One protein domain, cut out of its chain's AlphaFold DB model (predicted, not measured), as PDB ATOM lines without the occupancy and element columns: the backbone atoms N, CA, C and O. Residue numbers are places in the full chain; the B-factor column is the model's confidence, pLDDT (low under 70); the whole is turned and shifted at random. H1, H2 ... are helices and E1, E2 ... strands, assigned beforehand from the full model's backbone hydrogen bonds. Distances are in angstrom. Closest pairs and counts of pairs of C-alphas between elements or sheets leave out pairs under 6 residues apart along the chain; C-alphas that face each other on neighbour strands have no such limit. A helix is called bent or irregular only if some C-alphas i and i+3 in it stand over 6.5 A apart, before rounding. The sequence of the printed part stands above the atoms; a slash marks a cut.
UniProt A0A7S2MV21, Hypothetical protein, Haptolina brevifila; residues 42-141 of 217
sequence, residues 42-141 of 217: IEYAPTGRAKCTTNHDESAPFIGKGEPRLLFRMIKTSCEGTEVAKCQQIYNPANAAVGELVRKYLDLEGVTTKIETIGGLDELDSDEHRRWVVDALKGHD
ATOM      1  N   ILE A  42     117.268  89.879 138.676       97.88
ATOM      2  CA  ILE A  42     117.324  89.029 137.492       97.88
ATOM      3  C   ILE A  42     116.416  89.614 136.415       97.88
ATOM      4  O   ILE A  42     115.287  90.005 136.685       97.88
ATOM      5  N   GLU A  43     116.915  89.680 135.188       96.88
ATOM      6  CA  GLU A  43     116.113  90.034 134.017       96.88
ATOM      7  C   GLU A  43     116.663  89.340 132.771       96.88
ATOM      8  O   GLU A  43     117.812  88.886 132.757       96.88
ATOM      9  N   TYR A  44     115.877  89.301 131.697       97.62
ATOM     10  CA  TYR A  44     116.393  88.914 130.388       97.62
ATOM     11  C   TYR A  44     117.213  90.041 129.768       97.62
ATOM     12  O   TYR A  44     116.823  91.210 129.772       97.62
ATOM     13  N   ALA A  45     118.353  89.692 129.181       96.25
ATOM     14  CA  ALA A  45     119.196  90.642 128.483       96.25
ATOM     15  C   ALA A  45     118.447  91.221 127.262       96.25
ATOM     16  O   ALA A  45     118.174  90.498 126.302       96.25
ATOM     17  N   PRO A  46     118.174  92.537 127.206       94.69
ATOM     18  CA  PRO A  46     117.440  93.136 126.092       94.69
ATOM     19  C   PRO A  46     118.270  93.163 124.798       94.69
ATOM     20  O   PRO A  46     117.735  93.284 123.696       94.69
ATOM     21  N   THR A  47     119.599  93.055 124.921       94.19
ATOM     22  CA  THR A  47     120.558  93.031 123.808       94.19
ATOM     23  C   THR A  47     121.679  92.041 124.105       94.19
ATOM     24  O   THR A  47     122.033  91.871 125.268       94.19
ATOM     25  N   GLY A  48     122.309  91.490 123.066       93.69
ATOM     26  CA  GLY A  48     123.458  90.582 123.181       93.69
ATOM     27  C   GLY A  48     124.819  91.280 123.303       93.69
ATOM     28  O   GLY A  48     125.796  90.815 122.733       93.69
ATOM     29  N   ARG A  49     124.868  92.474 123.913       92.62
ATOM     30  CA  ARG A  49     126.082  93.324 123.978       92.62
ATOM     31  C   ARG A  49     126.663  93.461 125.383       92.62
ATOM     32  O   ARG A  49     127.661  94.153 125.566       92.62
ATOM     33  N   ALA A  50     126.016  92.878 126.387       92.69
ATOM     34  CA  ALA A  50     126.492  92.959 127.761       92.69
ATOM     35  C   ALA A  50     127.622  91.947 127.985       92.69
ATOM     36  O   ALA A  50     127.495  90.794 127.586       92.69
ATOM     37  N   LYS A  51     128.710  92.364 128.638       93.00
ATOM     38  CA  LYS A  51     129.751  91.450 129.126       93.00
ATOM     39  C   LYS A  51     129.530  91.154 130.605       93.00
ATOM     40  O   LYS A  51     129.080  92.026 131.350       93.00
ATOM     41  N   CYS A  52     129.850  89.931 131.016       93.75
ATOM     42  CA  CYS A  52     129.894  89.571 132.428       93.75
ATOM     43  C   CYS A  52     131.048  90.317 133.106       93.75
ATOM     44  O   CYS A  52     132.173  90.284 132.621       93.75
ATOM     45  N   THR A  53     130.780  90.962 134.238       92.00
ATOM     46  CA  THR A  53     131.741  91.839 134.928       92.00
ATOM     47  C   THR A  53     132.964  91.074 135.436       92.00
ATOM     48  O   THR A  53     134.045  91.644 135.476       92.00
ATOM     49  N   THR A  54     132.819  89.791 135.788       87.50
ATOM     50  CA  THR A  54     133.945  88.929 136.199       87.50
ATOM     51  C   THR A  54     134.802  88.437 135.034       87.50
ATOM     52  O   THR A  54     135.905  87.951 135.261       87.50
ATOM     53  N   ASN A  55     134.312  88.530 133.794       84.31
ATOM     54  CA  ASN A  55     135.039  88.052 132.625       84.31
ATOM     55  C   ASN A  55     135.799  89.227 132.009       84.31
ATOM     56  O   ASN A  55     135.258  89.980 131.200       84.31
ATOM     57  N   HIS A  56     137.053  89.387 132.424       75.00
ATOM     58  CA  HIS A  56     137.929  90.454 131.935       75.00
ATOM     59  C   HIS A  56     138.619  90.124 130.607       75.00
ATOM     60  O   HIS A  56     139.196  91.015 129.992       75.00
ATOM     61  N   ASP A  57     138.542  88.871 130.153       84.25
ATOM     62  CA  ASP A  57     139.072  88.456 128.858       84.25
ATOM     63  C   ASP A  57     138.280  89.116 127.715       84.25
ATOM     64  O   ASP A  57     137.045  89.068 127.660       84.25
ATOM     65  N   GLU A  58     138.990  89.749 126.782       80.50
ATOM     66  CA  GLU A  58     138.386  90.380 125.611       80.50
ATOM     67  C   GLU A  58     137.644  89.374 124.726       80.50
ATOM     68  O   GLU A  58     136.621  89.745 124.133       80.50
ATOM     69  N   SER A  59     138.111  88.121 124.709       85.25
ATOM     70  CA  SER A  59     137.531  87.003 123.965       85.25
ATOM     71  C   SER A  59     136.304  86.382 124.641       85.25
ATOM     72  O   SER A  59     135.587  85.605 124.007       85.25
ATOM     73  N   ALA A  60     136.021  86.741 125.900       85.94
ATOM     74  CA  ALA A  60     134.883  86.188 126.617       85.94
ATOM     75  C   ALA A  60     133.563  86.514 125.899       85.94
ATOM     76  O   ALA A  60     133.348  87.663 125.481       85.94
ATOM     77  N   PRO A  61     132.649  85.533 125.790       88.94
ATOM     78  CA  PRO A  61     131.392  85.732 125.099       88.94
ATOM     79  C   PRO A  61     130.550  86.801 125.800       88.94
ATOM     80  O   PRO A  61     130.530  86.929 127.029       88.94
ATOM     81  N   PHE A  62     129.831  87.572 124.991       93.81
ATOM     82  CA  PHE A  62     128.768  88.431 125.488       93.81
ATOM     83  C   PHE A  62     127.615  87.572 126.011       93.81
ATOM     84  O   PHE A  62     127.372  86.478 125.512       93.81
ATOM     85  N   ILE A  63     126.875  88.104 126.979       95.19
ATOM     86  CA  ILE A  63     125.590  87.541 127.391       95.19
ATOM     87  C   ILE A  63     124.625  87.727 126.219       95.19
ATOM     88  O   ILE A  63     124.440  88.858 125.747       95.19
ATOM     89  N   GLY A  64     124.048  86.629 125.738       95.12
ATOM     90  CA  GLY A  64     123.163  86.591 124.582       95.12
ATOM     91  C   GLY A  64     121.870  87.370 124.811       95.12
ATOM     92  O   GLY A  64     121.397  87.551 125.931       95.12
ATOM     93  N   LYS A  65     121.270  87.873 123.727       95.56
ATOM     94  CA  LYS A  65     119.970  88.553 123.808       95.56
ATOM     95  C   LYS A  65     118.908  87.545 124.259       95.56
ATOM     96  O   LYS A  65     118.767  86.501 123.635       95.56
ATOM     97  N   GLY A  66     118.125  87.902 125.271       95.88
ATOM     98  CA  GLY A  66     117.093  87.046 125.850       95.88
ATOM     99  C   GLY A  66     117.609  86.061 126.895       95.88
ATOM    100  O   GLY A  66     116.785  85.390 127.500       95.88
ATOM    101  N   GLU A  67     118.919  85.976 127.141       96.81
ATOM    102  CA  GLU A  67     119.468  85.166 128.236       96.81
ATOM    103  C   GLU A  67     119.256  85.865 129.588       96.81
ATOM    104  O   GLU A  67     119.302  87.101 129.652       96.81
ATOM    105  N   PRO A  68     119.051  85.119 130.686       97.19
ATOM    106  CA  PRO A  68     118.980  85.700 132.015       97.19
ATOM    107  C   PRO A  68     120.330  86.298 132.420       97.19
ATOM    108  O   PRO A  68     121.391  85.691 132.259       97.19
ATOM    109  N   ARG A  69     120.284  87.487 133.016       97.31
ATOM    110  CA  ARG A  69     121.443  88.161 133.599       97.31
ATOM    111  C   ARG A  69     121.142  88.619 135.015       97.31
ATOM    112  O   ARG A  69     120.034  89.062 135.310       97.31
ATOM    113  N   LEU A  70     122.159  88.557 135.866       97.62
ATOM    114  CA  LEU A  70     122.126  89.142 137.197       97.62
ATOM    115  C   LEU A  70     122.652  90.573 137.135       97.62
ATOM    116  O   LEU A  70     123.730  90.836 136.601       97.62
ATOM    117  N   LEU A  71     121.892  91.495 137.708       96.50
ATOM    118  CA  LEU A  71     122.264  92.887 137.859       96.50
ATOM    119  C   LEU A  71     122.498  93.200 139.328       96.50
ATOM    120  O   LEU A  71     121.589  93.094 140.149       96.50
ATOM    121  N   PHE A  72     123.691  93.690 139.638       95.38
ATOM    122  CA  PHE A  72     123.916  94.461 140.854       95.38
ATOM    123  C   PHE A  72     123.688  95.918 140.518       95.38
ATOM    124  O   PHE A  72     124.357  96.460 139.635       95.38
ATOM    125  N   ARG A  73     122.717  96.547 141.176       93.69
ATOM    126  CA  ARG A  73     122.286  97.903 140.842       93.69
ATOM    127  C   ARG A  73     122.391  98.807 142.048       93.69
ATOM    128  O   ARG A  73     122.204  98.403 143.189       93.69
ATOM    129  N   MET A  74     122.632 100.069 141.751       89.94
ATOM    130  CA  MET A  74     122.438 101.155 142.690       89.94
ATOM    131  C   MET A  74     121.336 102.045 142.148       89.94
ATOM    132  O   MET A  74     121.555 102.791 141.188       89.94
ATOM    133  N   ILE A  75     120.160 101.941 142.752       86.75
ATOM    134  CA  ILE A  75     119.002 102.749 142.392       86.75
ATOM    135  C   ILE A  75     118.997 103.998 143.266       86.75
ATOM    136  O   ILE A  75     119.221 103.933 144.475       86.75
ATOM    137  N   LYS A  76     118.767 105.147 142.634       81.81
ATOM    138  CA  LYS A  76     118.466 106.393 143.327       81.81
ATOM    139  C   LYS A  76     117.154 106.935 142.783       81.81
ATOM    140  O   LYS A  76     117.034 107.123 141.573       81.81
ATOM    141  N   THR A  77     116.227 107.240 143.675       79.00
ATOM    142  CA  THR A  77     115.004 107.967 143.341       79.00
ATOM    143  C   THR A  77     115.360 109.417 143.009       79.00
ATOM    144  O   THR A  77     116.082 110.083 143.761       79.00
ATOM    145  N   SER A  78     114.945 109.890 141.834       76.12
ATOM    146  CA  SER A  78     115.080 111.292 141.441       76.12
ATOM    147  C   SER A  78     114.143 112.175 142.272       76.12
ATOM    148  O   SER A  78     113.256 111.682 142.967       76.12
ATOM    149  N   CYS A  79     114.312 113.495 142.184       73.69
ATOM    150  CA  CYS A  79     113.386 114.441 142.816       73.69
ATOM    151  C   CYS A  79     111.947 114.307 142.280       73.69
ATOM    152  O   CYS A  79     111.008 114.694 142.960       73.69
ATOM    153  N   GLU A  80     111.782 113.742 141.082       82.56
ATOM    154  CA  GLU A  80     110.495 113.495 140.419       82.56
ATOM    155  C   GLU A  80     109.871 112.148 140.830       82.56
ATOM    156  O   GLU A  80     108.842 111.756 140.293       82.56
ATOM    157  N   GLY A  81     110.496 111.409 141.755       77.50
ATOM    158  CA  GLY A  81     110.024 110.093 142.196       77.50
ATOM    159  C   GLY A  81     110.448 108.931 141.293       77.50
ATOM    160  O   GLY A  81     110.174 107.779 141.612       77.50
ATOM    161  N   THR A  82     111.159 109.197 140.196       82.75
ATOM    162  CA  THR A  82     111.588 108.159 139.251       82.75
ATOM    163  C   THR A  82     112.808 107.412 139.776       82.75
ATOM    164  O   THR A  82     113.849 108.007 140.064       82.75
ATOM    165  N   GLU A  83     112.722 106.089 139.856       83.00
ATOM    166  CA  GLU A  83     113.864 105.239 140.177       83.00
ATOM    167  C   GLU A  83     114.844 105.164 139.004       83.00
ATOM    168  O   GLU A  83     114.518 104.692 137.916       83.00
ATOM    169  N   VAL A  84     116.078 105.622 139.222       82.56
ATOM    170  CA  VAL A  84     117.120 105.614 138.191       82.56
ATOM    171  C   VAL A  84     118.311 104.789 138.660       82.56
ATOM    172  O   VAL A  84     118.934 105.091 139.683       82.56
ATOM    173  N   ALA A  85     118.690 103.783 137.869       83.06
ATOM    174  CA  ALA A  85     119.931 103.047 138.077       83.06
ATOM    175  C   ALA A  85     121.139 103.966 137.811       83.06
ATOM    176  O   ALA A  85     121.421 104.360 136.680       83.06
ATOM    177  N   LYS A  86     121.872 104.329 138.869       82.62
ATOM    178  CA  LYS A  86     123.067 105.195 138.805       82.62
ATOM    179  C   LYS A  86     124.354 104.431 138.524       82.62
ATOM    180  O   LYS A  86     125.374 105.037 138.189       82.62
ATOM    181  N   CYS A  87     124.345 103.135 138.783       87.19
ATOM    182  CA  CYS A  87     125.437 102.219 138.520       87.19
ATOM    183  C   CYS A  87     124.835 100.823 138.395       87.19
ATOM    184  O   CYS A  87     123.906 100.489 139.134       87.19
ATOM    185  N   GLN A  88     125.360 100.039 137.463       92.88
ATOM    186  CA  GLN A  88     125.014  98.638 137.331       92.88
ATOM    187  C   GLN A  88     126.256  97.829 136.984       92.88
ATOM    188  O   GLN A  88     127.091  98.277 136.193       92.88
ATOM    189  N   GLN A  89     126.349  96.641 137.557       93.94
ATOM    190  CA  GLN A  89     127.292  95.604 137.168       93.94
ATOM    191  C   GLN A  89     126.477  94.398 136.713       93.94
ATOM    192  O   GLN A  89     125.483  94.040 137.346       93.94
ATOM    193  N   ILE A  90     126.866  93.829 135.578       95.38
ATOM    194  CA  ILE A  90     126.123  92.763 134.908       95.38
ATOM    195  C   ILE A  90     126.911  91.473 135.049       95.38
ATOM    196  O   ILE A  90     128.114  91.461 134.788       95.38
ATOM    197  N   TYR A  91     126.243  90.395 135.424       95.75
ATOM    198  CA  TYR A  91     126.850  89.087 135.602       95.75
ATOM    199  C   TYR A  91     126.041  88.020 134.874       95.75
ATOM    200  O   TYR A  91     124.811  88.075 134.817       95.75
ATOM    201  N   ASN A  92     126.746  87.025 134.342       95.06
ATOM    202  CA  ASN A  92     126.133  85.743 134.033       95.06
ATOM    203  C   ASN A  92     125.833  85.030 135.372       95.06
ATOM    204  O   ASN A  92     126.731  84.998 136.222       95.06
ATOM    205  N   PRO A  93     124.620  84.480 135.585       95.56
ATOM    206  CA  PRO A  93     124.263  83.815 136.839       95.56
ATOM    207  C   PRO A  93     125.243  82.715 137.273       95.56
ATOM    208  O   PRO A  93     125.632  82.680 138.438       95.56
ATOM    209  N   ALA A  94     125.715  81.879 136.343       92.88
ATOM    210  CA  ALA A  94     126.661  80.804 136.645       92.88
ATOM    211  C   ALA A  94     128.016  81.360 137.115       92.88
ATOM    212  O   ALA A  94     128.566  80.933 138.127       92.88
ATOM    213  N   ASN A  95     128.528  82.389 136.434       91.44
ATOM    214  CA  ASN A  95     129.818  82.996 136.780       91.44
ATOM    215  C   ASN A  95     129.762  83.749 138.113       91.44
ATOM    216  O   ASN A  95     130.757  83.805 138.834       91.44
ATOM    217  N   ALA A  96     128.601  84.309 138.464       91.00
ATOM    218  CA  ALA A  96     128.391  84.933 139.766       91.00
ATOM    219  C   ALA A  96     128.475  83.916 140.924       91.00
ATOM    220  O   ALA A  96     128.792  84.301 142.051       91.00
ATOM    221  N   ALA A  97     128.236  82.627 140.659       88.75
ATOM    222  CA  ALA A  97     128.333  81.573 141.662       88.75
ATOM    223  C   ALA A  97     129.753  81.020 141.851       88.75
ATOM    224  O   ALA A  97     130.105  80.685 142.978       88.75
ATOM    225  N   VAL A  98     130.594  80.987 140.805       82.00
ATOM    226  CA  VAL A  98     131.966  80.421 140.864       82.00
ATOM    227  C   VAL A  98     132.833  81.072 141.953       82.00
ATOM    228  O   VAL A  98     133.647  80.405 142.579       82.00
ATOM    229  N   GLY A  99     132.652  82.369 142.215       74.31
ATOM    230  CA  GLY A  99     133.369  83.094 143.275       74.31
ATOM    231  C   GLY A  99     132.599  83.240 144.592       74.31
ATOM    232  O   GLY A  99     132.990  84.070 145.424       74.31
ATOM    233  N   GLU A 100     131.474  82.528 144.728       85.19
ATOM    234  CA  GLU A 100     130.454  82.712 145.770       85.19
ATOM    235  C   GLU A 100     130.002  84.171 145.907       85.19
ATOM    236  O   GLU A 100     129.617  84.623 146.983       85.19
ATOM    237  N   LEU A 101     130.072  84.940 144.816       90.12
ATOM    238  CA  LEU A 101     129.932  86.392 144.866       90.12
ATOM    239  C   LEU A 101     128.576  86.790 145.440       90.12
ATOM    240  O   LEU A 101     128.501  87.664 146.294       90.12
ATOM    241  N   VAL A 102     127.509  86.130 144.987       92.19
ATOM    242  CA  VAL A 102     126.150  86.404 145.467       92.19
ATOM    243  C   VAL A 102     126.005  86.020 146.936       92.19
ATOM    244  O   VAL A 102     125.572  86.854 147.725       92.19
ATOM    245  N   ARG A 103     126.438  84.813 147.325       92.69
ATOM    246  CA  ARG A 103     126.385  84.347 148.722       92.69
ATOM    247  C   ARG A 103     127.120  85.287 149.672       92.69
ATOM    248  O   ARG A 103     126.525  85.745 150.634       92.69
ATOM    249  N   LYS A 104     128.336  85.716 149.319       92.50
ATOM    250  CA  LYS A 104     129.131  86.667 150.118       92.50
ATOM    251  C   LYS A 104     128.396  87.955 150.471       92.50
ATOM    252  O   LYS A 104     128.724  88.561 151.481       92.50
ATOM    253  N   TYR A 105     127.457  88.400 149.639       93.44
ATOM    254  CA  TYR A 105     126.638  89.570 149.937       93.44
ATOM    255  C   TYR A 105     125.339  89.230 150.659       93.44
ATOM    256  O   TYR A 105     124.899  90.029 151.481       93.44
ATOM    257  N   LEU A 106     124.717  88.092 150.341       95.12
ATOM    258  CA  LEU A 106     123.465  87.668 150.967       95.12
ATOM    259  C   LEU A 106     123.657  87.140 152.395       95.12
ATOM    260  O   LEU A 106     122.744  87.261 153.203       95.12
ATOM    261  N   ASP A 107     124.847  86.635 152.717       95.19
ATOM    262  CA  ASP A 107     125.199  86.106 154.040       95.19
ATOM    263  C   ASP A 107     125.716  87.199 155.001       95.19
ATOM    264  O   ASP A 107     126.091  86.911 156.137       95.19
ATOM    265  N   LEU A 108     125.761  88.464 154.563       94.88
ATOM    266  CA  LEU A 108     126.149  89.581 155.427       94.88
ATOM    267  C   LEU A 108     125.092  89.834 156.505       94.88
ATOM    268  O   LEU A 108     123.888  89.757 156.261       94.88
ATOM    269  N   GLU A 109     125.550  90.228 157.692       92.25
ATOM    270  CA  GLU A 109     124.666  90.567 158.804       92.25
ATOM    271  C   GLU A 109     123.649  91.657 158.416       92.25
ATOM    272  O   GLU A 109     123.972  92.655 157.763       92.25
ATOM    273  N   GLY A 110     122.392  91.442 158.813       91.75
ATOM    274  CA  GLY A 110     121.274  92.335 158.508       91.75
ATOM    275  C   GLY A 110     120.702  92.180 157.097       91.75
ATOM    276  O   GLY A 110     119.718  92.853 156.782       91.75
ATOM    277  N   VAL A 111     121.272  91.308 156.254       96.19
ATOM    278  CA  VAL A 111     120.691  90.975 154.953       96.19
ATOM    279  C   VAL A 111     119.591  89.925 155.110       96.19
ATOM    280  O   VAL A 111     119.770  88.885 155.730       96.19
ATOM    281  N   THR A 112     118.424  90.216 154.543       95.81
ATOM    282  CA  THR A 112     117.235  89.344 154.577       95.81
ATOM    283  C   THR A 112     116.910  88.734 153.216       95.81
ATOM    284  O   THR A 112     116.184  87.742 153.140       95.81
ATOM    285  N   THR A 113     117.451  89.307 152.138       96.06
ATOM    286  CA  THR A 113     117.276  88.801 150.776       96.06
ATOM    287  C   THR A 113     117.946  87.439 150.631       96.06
ATOM    288  O   THR A 113     119.129  87.279 150.917       96.06
ATOM    289  N   LYS A 114     117.198  86.466 150.116       96.12
ATOM    290  CA  LYS A 114     117.695  85.143 149.717       96.12
ATOM    291  C   LYS A 114     117.758  85.035 148.199       96.12
ATOM    292  O   LYS A 114     117.074  85.793 147.506       96.12
ATOM    293  N   ILE A 115     118.513  84.061 147.687       96.31
ATOM    294  CA  ILE A 115     118.650  83.810 146.241       96.31
ATOM    295  C   ILE A 115     117.274  83.670 145.582       96.31
ATOM    296  O   ILE A 115     117.029  84.276 144.547       96.31
ATOM    297  N   GLU A 116     116.357  82.938 146.210       96.06
ATOM    298  CA  GLU A 116     115.004  82.663 145.711       96.06
ATOM    299  C   GLU A 116     114.099  83.901 145.676       96.06
ATOM    300  O   GLU A 116     113.066  83.894 145.012       96.06
ATOM    301  N   THR A 117     114.486  84.951 146.399       95.75
ATOM    302  CA  THR A 117     113.728  86.198 146.560       95.75
ATOM    303  C   THR A 117     114.401  87.390 145.882       95.75
ATOM    304  O   THR A 117     113.972  88.526 146.073       95.75
ATOM    305  N   ILE A 118     115.470  87.162 145.107       97.12
ATOM    306  CA  ILE A 118     116.070  88.218 144.286       97.12
ATOM    307  C   ILE A 118     114.999  88.737 143.317       97.12
ATOM    308  O   ILE A 118     114.324  87.956 142.644       97.12
ATOM    309  N   GLY A 119     114.847  90.061 143.239       96.62
ATOM    310  CA  GLY A 119     113.803  90.681 142.425       96.62
ATOM    311  C   GLY A 119     113.905  90.310 140.941       96.62
ATOM    312  O   GLY A 119     115.003  90.115 140.415       96.62
ATOM    313  N   GLY A 120     112.764  90.234 140.255       96.56
ATOM    314  CA  GLY A 120     112.687  89.915 138.825       96.56
ATOM    315  C   GLY A 120     112.791  88.422 138.500       96.56
ATOM    316  O   GLY A 120     112.562  88.033 137.357       96.56
ATOM    317  N   LEU A 121     113.058  87.554 139.485       96.88
ATOM    318  CA  LEU A 121     112.886  86.104 139.310       96.88
ATOM    319  C   LEU A 121     111.437  85.734 138.974       96.88
ATOM    320  O   LEU A 121     111.195  84.739 138.296       96.88
ATOM    321  N   ASP A 122     110.484  86.513 139.478       95.94
ATOM    322  CA  ASP A 122     109.051  86.381 139.250       95.94
ATOM    323  C   ASP A 122     108.558  86.842 137.885       95.94
ATOM    324  O   ASP A 122     107.487  86.425 137.462       95.94
ATOM    325  N   GLU A 123     109.384  87.599 137.176       95.75
ATOM    326  CA  GLU A 123     109.106  88.114 135.837       95.75
ATOM    327  C   GLU A 123     109.660  87.200 134.727       95.75
ATOM    328  O   GLU A 123     109.559  87.526 133.544       95.75
ATOM    329  N   LEU A 124     110.277  86.070 135.088       96.06
ATOM    330  CA  LEU A 124     110.773  85.082 134.132       96.06
ATOM    331  C   LEU A 124     109.619  84.263 133.542       96.06
ATOM    332  O   LEU A 124     108.674  83.916 134.246       96.06
ATOM    333  N   ASP A 125     109.732  83.901 132.261       93.81
ATOM    334  CA  ASP A 125     108.634  83.306 131.478       93.81
ATOM    335  C   ASP A 125     108.082  81.998 132.054       93.81
ATOM    336  O   ASP A 125     106.935  81.633 131.800       93.81
ATOM    337  N   SER A 126     108.927  81.242 132.755       94.00
ATOM    338  CA  SER A 126     108.596  79.906 133.232       94.00
ATOM    339  C   SER A 126     109.319  79.562 134.529       94.00
ATOM    340  O   SER A 126     110.408  80.063 134.835       94.00
ATOM    341  N   ASP A 127     108.740  78.619 135.270       95.25
ATOM    342  CA  ASP A 127     109.382  78.037 136.449       95.25
ATOM    343  C   ASP A 127     110.688  77.321 136.105       95.25
ATOM    344  O   ASP A 127     111.591  77.266 136.937       95.25
ATOM    345  N   GLU A 128     110.827  76.800 134.886       95.50
ATOM    346  CA  GLU A 128     112.078  76.212 134.410       95.50
ATOM    347  C   GLU A 128     113.183  77.269 134.318       95.50
ATOM    348  O   GLU A 128     114.276  77.056 134.844       95.50
ATOM    349  N   HIS A 129     112.885  78.440 133.739       96.69
ATOM    350  CA  HIS A 129     113.838  79.549 133.655       96.69
ATOM    351  C   HIS A 129     114.243  80.019 135.058       96.69
ATOM    352  O   HIS A 129     115.429  80.216 135.334       96.69
ATOM    353  N   ARG A 130     113.271  80.133 135.974       97.62
ATOM    354  CA  ARG A 130     113.530  80.488 137.375       97.62
ATOM    355  C   ARG A 130     114.410  79.456 138.077       97.62
ATOM    356  O   ARG A 130     115.398  79.835 138.704       97.62
ATOM    357  N   ARG A 131     114.078  78.163 137.971       97.19
ATOM    358  CA  ARG A 131     114.856  77.068 138.577       97.19
ATOM    359  C   ARG A 131     116.276  77.040 138.040       97.19
ATOM    360  O   ARG A 131     117.204  76.940 138.834       97.19
ATOM    361  N   TRP A 132     116.447  77.208 136.728       97.38
ATOM    362  CA  TRP A 132     117.765  77.281 136.106       97.38
ATOM    363  C   TRP A 132     118.606  78.409 136.714       97.38
ATOM    364  O   TRP A 132     119.739  78.169 137.126       97.38
ATOM    365  N   VAL A 133     118.048  79.621 136.842       97.56
ATOM    366  CA  VAL A 133     118.770  80.765 137.427       97.56
ATOM    367  C   VAL A 133     119.093  80.526 138.901       97.56
ATOM    368  O   VAL A 133     120.220  80.776 139.321       97.56
ATOM    369  N   VAL A 134     118.140  80.033 139.692       97.31
ATOM    370  CA  VAL A 134     118.364  79.757 141.120       97.31
ATOM    371  C   VAL A 134     119.448  78.693 141.308       97.31
ATOM    372  O   VAL A 134     120.344  78.889 142.127       97.31
ATOM    373  N   ASP A 135     119.410  77.609 140.533       96.94
ATOM    374  CA  ASP A 135     120.436  76.565 140.557       96.94
ATOM    375  C   ASP A 135     121.807  77.113 140.158       96.94
ATOM    376  O   ASP A 135     122.793  76.860 140.855       96.94
ATOM    377  N   ALA A 136     121.860  77.927 139.099       96.38
ATOM    378  CA  ALA A 136     123.081  78.594 138.660       96.38
ATOM    379  C   ALA A 136     123.686  79.442 139.784       96.38
ATOM    380  O   ALA A 136     124.865  79.300 140.089       96.38
ATOM    381  N   LEU A 137     122.878  80.277 140.446       96.44
ATOM    382  CA  LEU A 137     123.317  81.161 141.533       96.44
ATOM    383  C   LEU A 137     123.710  80.404 142.807       96.44
ATOM    384  O   LEU A 137     124.564  80.871 143.562       96.44
ATOM    385  N   LYS A 138     123.111  79.233 143.045       95.25
ATOM    386  CA  LYS A 138     123.515  78.311 144.116       95.25
ATOM    387  C   LYS A 138     124.817  77.570 143.800       95.25
ATOM    388  O   LYS A 138     125.341  76.886 144.681       95.25
ATOM    389  N   GLY A 139     125.348  77.694 142.586       93.69
ATOM    390  CA  GLY A 139     126.522  76.945 142.152       93.69
ATOM    391  C   GLY A 139     126.238  75.455 141.971       93.69
ATOM    392  O   GLY A 139     127.158  74.649 142.066       93.69
ATOM    393  N   HIS A 140     124.975  75.075 141.746       94.56
ATOM    394  CA  HIS A 140     124.667  73.727 141.282       94.56
ATOM    395  C   HIS A 140     125.240  73.540 139.875       94.56
ATOM    396  O   HIS A 140     125.267  74.480 139.077       94.56
ATOM    397  N   ASP A 141     125.649  72.317 139.547       92.44
ATOM    398  CA  ASP A 141     126.093  72.021 138.192       92.44
ATOM    399  C   ASP A 141     124.915  72.154 137.209       92.44
ATOM    400  O   ASP A 141     123.884  71.476 137.296       92.44
TER     401      ASP A 141
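AT A GLANCE: This is residues 42 to 141 of the 217 residues of the protein "Hypothetical protein" of Haptolina brevifila (UniProt A0A7S2MV21). A long, bent hairpin of E2 and E3 makes the longest axis, with the short strand E1 beside residues 68 to 70 of E2, and near that same end of the hairpin two helices, H1 and H3, meet near their ends, at Ala 94 of H1 and Ala 136 of H3. H2 is set crosswise near H1, and residues 107 to 112 stick out beyond it. The printed part has 100 residues, with E1, E2, E3, H1, H2, H3 along the chain; the antiparallel sheet E1 - E2 - E3 is a meander, each strand the antiparallel neighbour of the one before. The class is mixed, with 45 residues in named elements; the whole is compact, radius of gyration of the C-alphas 14.1 A, spans 42 by 31 by 28 A.

HOW THE PARTS SIT: Start at E1, residues 42 to 44, a hairpin with E2, residues 68 to 77: N 69 and O 43 are 2.9 A apart. E2 makes the next hairpin with E3, residues 83 to 91; look at N 72 and O 89, 2.9 A. E2 bends by 60 degrees at residue 72, E3 by 71 degrees at residue 86. H1, residues 93 to 98, stands up from the sheet. H2, residues 101 to 106, is close to H1 but not clearly touching, its closest C-alphas being Ala 96 and Val 102, 6.3 A. H3, residues 127 to 137, only grazes the sheet but touches H1 at Ala 94 and Ala 136, the closest C-alphas, 4.7 A, at a shallow tilt of 26 degrees, the same way. In H1 and H3 every O i to N i+4 pair is within hydrogen-bond range; in H2, 1 of 2.

IN THESE COORDINATES: Find C-alpha 42 at (117.324, 89.029, 137.492), where E1 begins, 7.2 A long. E2 is 25.3 A, E3 21.2 A, H1 9.3 A and H2 9.0 A. H3 runs 15.2 A to C-alpha 137 at (123.317, 81.161, 141.533).

THE WHOLE: The C-alphas farthest apart, Cys 79 and Asp 141, are 44.5 A apart. The printed part has no cut; the links E1 to E2 and H2 to H3 are long. Mean pLDDT of the printed part is 91.9, and no printed residue is under 70.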